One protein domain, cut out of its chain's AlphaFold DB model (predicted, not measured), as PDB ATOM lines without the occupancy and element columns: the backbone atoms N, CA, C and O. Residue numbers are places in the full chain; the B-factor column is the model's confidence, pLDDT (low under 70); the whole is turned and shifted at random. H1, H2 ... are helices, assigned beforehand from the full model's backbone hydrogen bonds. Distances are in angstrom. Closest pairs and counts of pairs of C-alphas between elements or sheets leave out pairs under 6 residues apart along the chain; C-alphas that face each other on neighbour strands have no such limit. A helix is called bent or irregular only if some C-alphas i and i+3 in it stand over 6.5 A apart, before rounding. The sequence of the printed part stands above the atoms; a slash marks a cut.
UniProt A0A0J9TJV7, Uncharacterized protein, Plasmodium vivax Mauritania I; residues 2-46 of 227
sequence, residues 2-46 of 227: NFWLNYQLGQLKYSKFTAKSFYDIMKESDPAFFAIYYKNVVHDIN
ATOM      1  N   ASN A   2      40.184   8.075   1.388       89.00
ATOM      2  CA  ASN A   2      38.990   7.312   1.811       89.00
ATOM      3  C   ASN A   2      37.759   8.196   2.124       89.00
ATOM      4  O   ASN A   2      36.704   8.018   1.519       89.00
ATOM      5  N   PHE A   3      37.924   9.209   2.987       88.69
ATOM      6  CA  PHE A   3      36.872  10.197   3.275       88.69
ATOM      7  C   PHE A   3      36.372  10.905   2.013       88.69
ATOM      8  O   PHE A   3      35.173  10.946   1.763       88.69
ATOM      9  N   TRP A   4      37.297  11.446   1.211       88.56
ATOM     10  CA  TRP A   4      36.959  12.212   0.012       88.56
ATOM     11  C   TRP A   4      36.108  11.390  -0.954       88.56
ATOM     12  O   TRP A   4      35.086  11.880  -1.417       88.56
ATOM     13  N   LEU A   5      36.469  10.132  -1.207       91.19
ATOM     14  CA  LEU A   5      35.722   9.303  -2.145       91.19
ATOM     15  C   LEU A   5      34.311   8.977  -1.632       91.19
ATOM     16  O   LEU A   5      33.345   9.134  -2.378       91.19
ATOM     17  N   ASN A   6      34.185   8.600  -0.354       92.50
ATOM     18  CA  ASN A   6      32.883   8.387   0.290       92.50
ATOM     19  C   ASN A   6      32.026   9.661   0.262       92.50
ATOM     20  O   ASN A   6      30.836   9.608  -0.042       92.50
ATOM     21  N   TYR A   7      32.636  10.820   0.522       91.00
ATOM     22  CA  TYR A   7      31.963  12.109   0.452       91.00
ATOM     23  C   TYR A   7      31.453  12.401  -0.960       91.00
ATOM     24  O   TYR A   7      30.269  12.682  -1.113       91.00
ATOM     25  N   GLN A   8      32.311  12.310  -1.983       89.69
ATOM     26  CA  GLN A   8      31.956  12.638  -3.369       89.69
ATOM     27  C   GLN A   8      30.861  11.719  -3.913       89.69
ATOM     28  O   GLN A   8      29.863  12.203  -4.444       89.69
ATOM     29  N   LEU A   9      31.009  10.401  -3.744       90.69
ATOM     30  CA  LEU A   9      30.006   9.439  -4.208       90.69
ATOM     31  C   LEU A   9      28.683   9.592  -3.450       90.69
ATOM     32  O   LEU A   9      27.623   9.465  -4.057       90.69
ATOM     33  N   GLY A  10      28.732   9.938  -2.160       85.38
ATOM     34  CA  GLY A  10      27.545  10.205  -1.347       85.38
ATOM     35  C   GLY A  10      26.748  11.448  -1.763       85.38
ATOM     36  O   GLY A  10      25.566  11.531  -1.444       85.38
ATOM     37  N   GLN A  11      27.343  12.398  -2.497       84.19
ATOM     38  CA  GLN A  11      26.600  13.540  -3.064       84.19
ATOM     39  C   GLN A  11      25.802  13.165  -4.322       84.19
ATOM     40  O   GLN A  11      24.927  13.914  -4.763       84.19
ATOM     41  N   LEU A  12      26.095  12.014  -4.931       86.56
ATOM     42  CA  LEU A  12      25.421  11.564  -6.139       86.56
ATOM     43  C   LEU A  12      24.153  10.797  -5.757       86.56
ATOM     44  O   LEU A  12      24.214   9.679  -5.255       86.56
ATOM     45  N   LYS A  13      22.987  11.369  -6.084       77.69
ATOM     46  CA  LYS A  13      21.656  10.809  -5.769       77.69
ATOM     47  C   LYS A  13      21.468   9.340  -6.189       77.69
ATOM     48  O   LYS A  13      20.663   8.634  -5.591       77.69
ATOM     49  N   TYR A  14      22.191   8.894  -7.216       80.06
ATOM     50  CA  TYR A  14      22.111   7.541  -7.767       80.06
ATOM     51  C   TYR A  14      23.498   6.978  -8.106       80.06
ATOM     52  O   TYR A  14      23.696   6.443  -9.201       80.06
ATOM     53  N   SER A  15      24.482   7.128  -7.209       82.25
ATOM     54  CA  SER A  15      25.765   6.447  -7.416       82.25
ATOM     55  C   SER A  15      25.536   4.942  -7.564       82.25
ATOM     56  O   SER A  15      24.922   4.306  -6.710       82.25
ATOM     57  N   LYS A  16      26.048   4.361  -8.651       86.75
ATOM     58  CA  LYS A  16      26.058   2.903  -8.858       86.75
ATOM     59  C   LYS A  16      27.199   2.215  -8.110       86.75
ATOM     60  O   LYS A  16      27.262   0.990  -8.092       86.75
ATOM     61  N   PHE A  17      28.107   3.002  -7.541       89.38
ATOM     62  CA  PHE A  17      29.326   2.523  -6.915       89.38
ATOM     63  C   PHE A  17      29.385   2.960  -5.459       89.38
ATOM     64  O   PHE A  17      29.003   4.083  -5.113       89.38
ATOM     65  N   THR A  18      29.906   2.067  -4.630       91.81
ATOM     66  CA  THR A  18      30.380   2.409  -3.297       91.81
ATOM     67  C   THR A  18      31.819   2.917  -3.407       91.81
ATOM     68  O   THR A  18      32.452   2.787  -4.461       91.81
ATOM     69  N   ALA A  19      32.354   3.528  -2.351       92.06
ATOM     70  CA  ALA A  19      33.731   4.018  -2.371       92.06
ATOM     71  C   ALA A  19      34.715   2.871  -2.588       92.06
ATOM     72  O   ALA A  19      35.637   2.990  -3.396       92.06
ATOM     73  N   LYS A  20      34.474   1.734  -1.934       93.00
ATOM     74  CA  LYS A  20      35.271   0.531  -2.121       93.00
ATOM     75  C   LYS A  20      35.203   0.035  -3.563       93.00
ATOM     76  O   LYS A  20      36.249  -0.147  -4.176       93.00
ATOM     77  N   SER A  21      34.004  -0.156  -4.124       94.19
ATOM     78  CA  SER A  21      33.893  -0.721  -5.476       94.19
ATOM     79  C   SER A  21      34.458   0.208  -6.547       94.19
ATOM     80  O   SER A  21      35.109  -0.258  -7.477       94.19
ATOM     81  N   PHE A  22      34.291   1.523  -6.392       92.06
ATOM     82  CA  PHE A  22      34.914   2.495  -7.285       92.06
ATOM     83  C   PHE A  22      36.445   2.461  -7.190       92.06
ATOM     84  O   PHE A  22      37.125   2.436  -8.214       92.06
ATOM     85  N   TYR A  23      36.991   2.430  -5.972       91.00
ATOM     86  CA  TYR A  23      38.435   2.356  -5.761       91.00
ATOM     87  C   TYR A  23      39.041   1.070  -6.320       91.00
ATOM     88  O   TYR A  23      40.093   1.127  -6.952       91.00
ATOM     89  N   ASP A  24      38.374  -0.070  -6.133       91.44
ATOM     90  CA  ASP A  24      38.830  -1.356  -6.660       91.44
ATOM     91  C   ASP A  24      38.910  -1.321  -8.197       91.44
ATOM     92  O   ASP A  24      39.939  -1.694  -8.753       91.44
ATOM     93  N   ILE A  25      37.906  -0.753  -8.881       91.62
ATOM     94  CA  ILE A  25      37.924  -0.574 -10.346       91.62
ATOM     95  C   ILE A  25      39.103   0.308 -10.785       91.62
ATOM     96  O   ILE A  25      39.823  -0.030 -11.726       91.62
ATOM     97  N   MET A  26      39.327   1.441 -10.111       90.25
ATOM     98  CA  MET A  26      40.458   2.317 -10.440       90.25
ATOM     99  C   MET A  26      41.798   1.610 -10.221       90.25
ATOM    100  O   MET A  26      42.700   1.710 -11.054       90.25
ATOM    101  N   LYS A  27      41.922   0.869  -9.120       90.44
ATOM    102  CA  LYS A  27      43.126   0.115  -8.780       90.44
ATOM    103  C   LYS A  27      43.409  -0.993  -9.789       90.44
ATOM    104  O   LYS A  27      44.564  -1.194 -10.140       90.44
ATOM    105  N   GLU A  28      42.385  -1.699 -10.256       92.81
ATOM    106  CA  GLU A  28      42.521  -2.714 -11.304       92.81
ATOM    107  C   GLU A  28      42.960  -2.106 -12.639       92.81
ATOM    108  O   GLU A  28      43.727  -2.732 -13.369       92.81
ATOM    109  N   SER A  29      42.523  -0.880 -12.941       93.12
ATOM    110  CA  SER A  29      42.898  -0.196 -14.182       93.12
ATOM    111  C   SER A  29      44.361   0.264 -14.221       93.12
ATOM    112  O   SER A  29      44.959   0.271 -15.294       93.12
ATOM    113  N   ASP A  30      44.952   0.605 -13.069       92.88
ATOM    114  CA  ASP A  30      46.371   0.973 -12.961       92.88
ATOM    115  C   ASP A  30      46.998   0.481 -11.639       92.88
ATOM    116  O   ASP A  30      47.210   1.248 -10.690       92.88
ATOM    117  N   PRO A  31      47.328  -0.817 -11.540       90.50
ATOM    118  CA  PRO A  31      47.809  -1.392 -10.287       90.50
ATOM    119  C   PRO A  31      49.129  -0.784  -9.800       90.50
ATOM    120  O   PRO A  31      49.348  -0.682  -8.590       90.50
ATOM    121  N   ALA A  32      50.009  -0.373 -10.721       91.06
ATOM    122  CA  ALA A  32      51.325   0.169 -10.395       91.06
ATOM    123  C   ALA A  32      51.214   1.558  -9.758       91.06
ATOM    124  O   ALA A  32      51.818   1.805  -8.712       91.06
ATOM    125  N   PHE A  33      50.390   2.439 -10.332       87.81
ATOM    126  CA  PHE A  33      50.108   3.746  -9.749       87.81
ATOM    127  C   PHE A  33      49.529   3.606  -8.339       87.81
ATOM    128  O   PHE A  33      50.021   4.223  -7.391       87.81
ATOM    129  N   PHE A  34      48.541   2.729  -8.153       86.44
ATOM    130  CA  PHE A  34      47.933   2.553  -6.838       86.44
ATOM    131  C   PHE A  34      48.873   1.924  -5.809       86.44
ATOM    132  O   PHE A  34      48.879   2.367  -4.663       86.44
ATOM    133  N   ALA A  35      49.728   0.977  -6.196       84.31
ATOM    134  CA  ALA A  35      50.720   0.404  -5.288       84.31
ATOM    135  C   ALA A  35      51.760   1.433  -4.800       84.31
ATOM    136  O   ALA A  35      52.198   1.368  -3.650       84.31
ATOM    137  N   ILE A  36      52.145   2.388  -5.654       85.50
ATOM    138  CA  ILE A  36      53.156   3.407  -5.333       85.50
ATOM    139  C   ILE A  36      52.549   4.551  -4.513       85.50
ATOM    140  O   ILE A  36      53.115   4.953  -3.494       85.50
ATOM    141  N   TYR A  37      51.402   5.080  -4.948       82.69
ATOM    142  CA  TYR A  37      50.858   6.338  -4.430       82.69
ATOM    143  C   TYR A  37      49.745   6.154  -3.392       82.69
ATOM    144  O   TYR A  37      49.488   7.068  -2.606       82.69
ATOM    145  N   TYR A  38      49.113   4.979  -3.331       79.94
ATOM    146  CA  TYR A  38      47.981   4.721  -2.441       79.94
ATOM    147  C   TYR A  38      48.216   3.489  -1.567       79.94
ATOM    148  O   TYR A  38      47.809   2.372  -1.870       79.94
ATOM    149  N   LYS A  39      48.836   3.721  -0.407       71.81
ATOM    150  CA  LYS A  39      49.068   2.671   0.600       71.81
ATOM    151  C   LYS A  39      47.837   2.340   1.449       71.81
ATOM    152  O   LYS A  39      47.801   1.291   2.081       71.81
ATOM    153  N   ASN A  40      46.842   3.224   1.474       69.62
ATOM    154  CA  ASN A  40      45.695   3.090   2.367       69.62
ATOM    155  C   ASN A  40      44.557   2.310   1.708       69.62
ATOM    156  O   ASN A  40      44.258   2.491   0.528       69.62
ATOM    157  N   VAL A  41      43.883   1.490   2.511       77.69
ATOM    158  CA  VAL A  41      42.694   0.753   2.086       77.69
ATOM    159  C   VAL A  41      41.495   1.696   2.096       77.69
ATOM    160  O   VAL A  41      41.118   2.236   3.137       77.69
ATOM    161  N   VAL A  42      40.897   1.897   0.925       88.75
ATOM    162  CA  VAL A  42      39.597   2.557   0.802       88.75
ATOM    163  C   VAL A  42      38.503   1.547   1.122       88.75
ATOM    164  O   VAL A  42      38.542   0.405   0.668       88.75
ATOM    165  N   HIS A  43      37.537   1.969   1.924       90.12
ATOM    166  CA  HIS A  43      36.401   1.161   2.337       90.12
ATOM    167  C   HIS A  43      35.150   2.033   2.430       90.12
ATOM    168  O   HIS A  43      35.225   3.263   2.447       90.12
ATOM    169  N   ASP A  44      33.995   1.386   2.490       92.31
ATOM    170  CA  ASP A  44      32.723   2.082   2.620       92.31
ATOM    171  C   ASP A  44      32.544   2.554   4.062       92.31
ATOM    172  O   ASP A  44      32.595   1.760   5.001       92.31
ATOM    173  N   ILE A  45      32.378   3.863   4.235       90.75
ATOM    174  CA  ILE A  45      32.166   4.494   5.537       90.75
ATOM    175  C   ILE A  45      30.659   4.563   5.765       90.75
ATOM    176  O   ILE A  45      29.913   5.003   4.886       90.75
ATOM    177  N   ASN A  46      30.196   4.126   6.936       90.38
ATOM    178  CA  ASN A  46      28.776   4.236   7.258       90.38
ATOM    179  C   ASN A  46      28.355   5.710   7.368       90.38
ATOM    180  O   ASN A  46      29.166   6.601   7.611       90.38
TER     181      ASN A  46
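AT A GLANCE: This is residues 2 to 46 of the 227 residues of an uncharacterized protein of Plasmodium vivax Mauritania I (UniProt A0A0J9TJV7). Three short helices follow one another along a bent path: H2 starts beside H1 at about a right angle, H3 makes a corner at the far end of H2, and residues 38 to 46 fold back from H3 toward H1. At the H1 end the loop of residues 11 to 16 sticks out. The printed part has 45 residues with three named helices, in the order H1, H2, H3, and no named strand; the class is all helix. It is only just compact, close to loose, with a radius of gyration of the C-alphas of 10.8 A, and its outline is elongated, spanning 32 by 17 by 12 A.

HOW THE PARTS SIT: H1, residues 2 to 10, and H2, residues 19 to 29, touch; their closest C-alphas, those of Asn 6 and Ala 19, are 5.2 A apart. Their lines are only just about perpendicular, at 72 degrees. H2 and H3, residues 31 to 37, are close but not clearly touching, with the C-alphas of Lys 27 and Phe 34 closest at 5.7 A. They run opposite ways at a steep tilt of 66 degrees. H1 and H3 are apart. In H1, H2 and H3 every O i to N i+4 pair is within hydrogen-bond range.

IN THESE COORDINATES: H1 begins at C-alpha 2, (38.990, 7.312, 1.811), and is 12.2 A long from first to last C-alpha. H2, the longest helix, measures 15.5 A and begins at C-alpha 19, (33.731, 4.018, -2.371). H3 measures 10.2 A and ends at C-alpha 37, (50.858, 6.338, -4.430).

THE WHOLE: The two C-alphas farthest apart, those of Lys 13 and Ile 36, are 32.4 A apart. Residues 11 to 16 stand free, as do residues 28 to 33, of which 31 to 33 belong to H3. The link from H1 to H2 is short, and that from H2 to H3 is tight. The printed part has no cut. Its mean pLDDT is 87.8, and residue 40 is under 70.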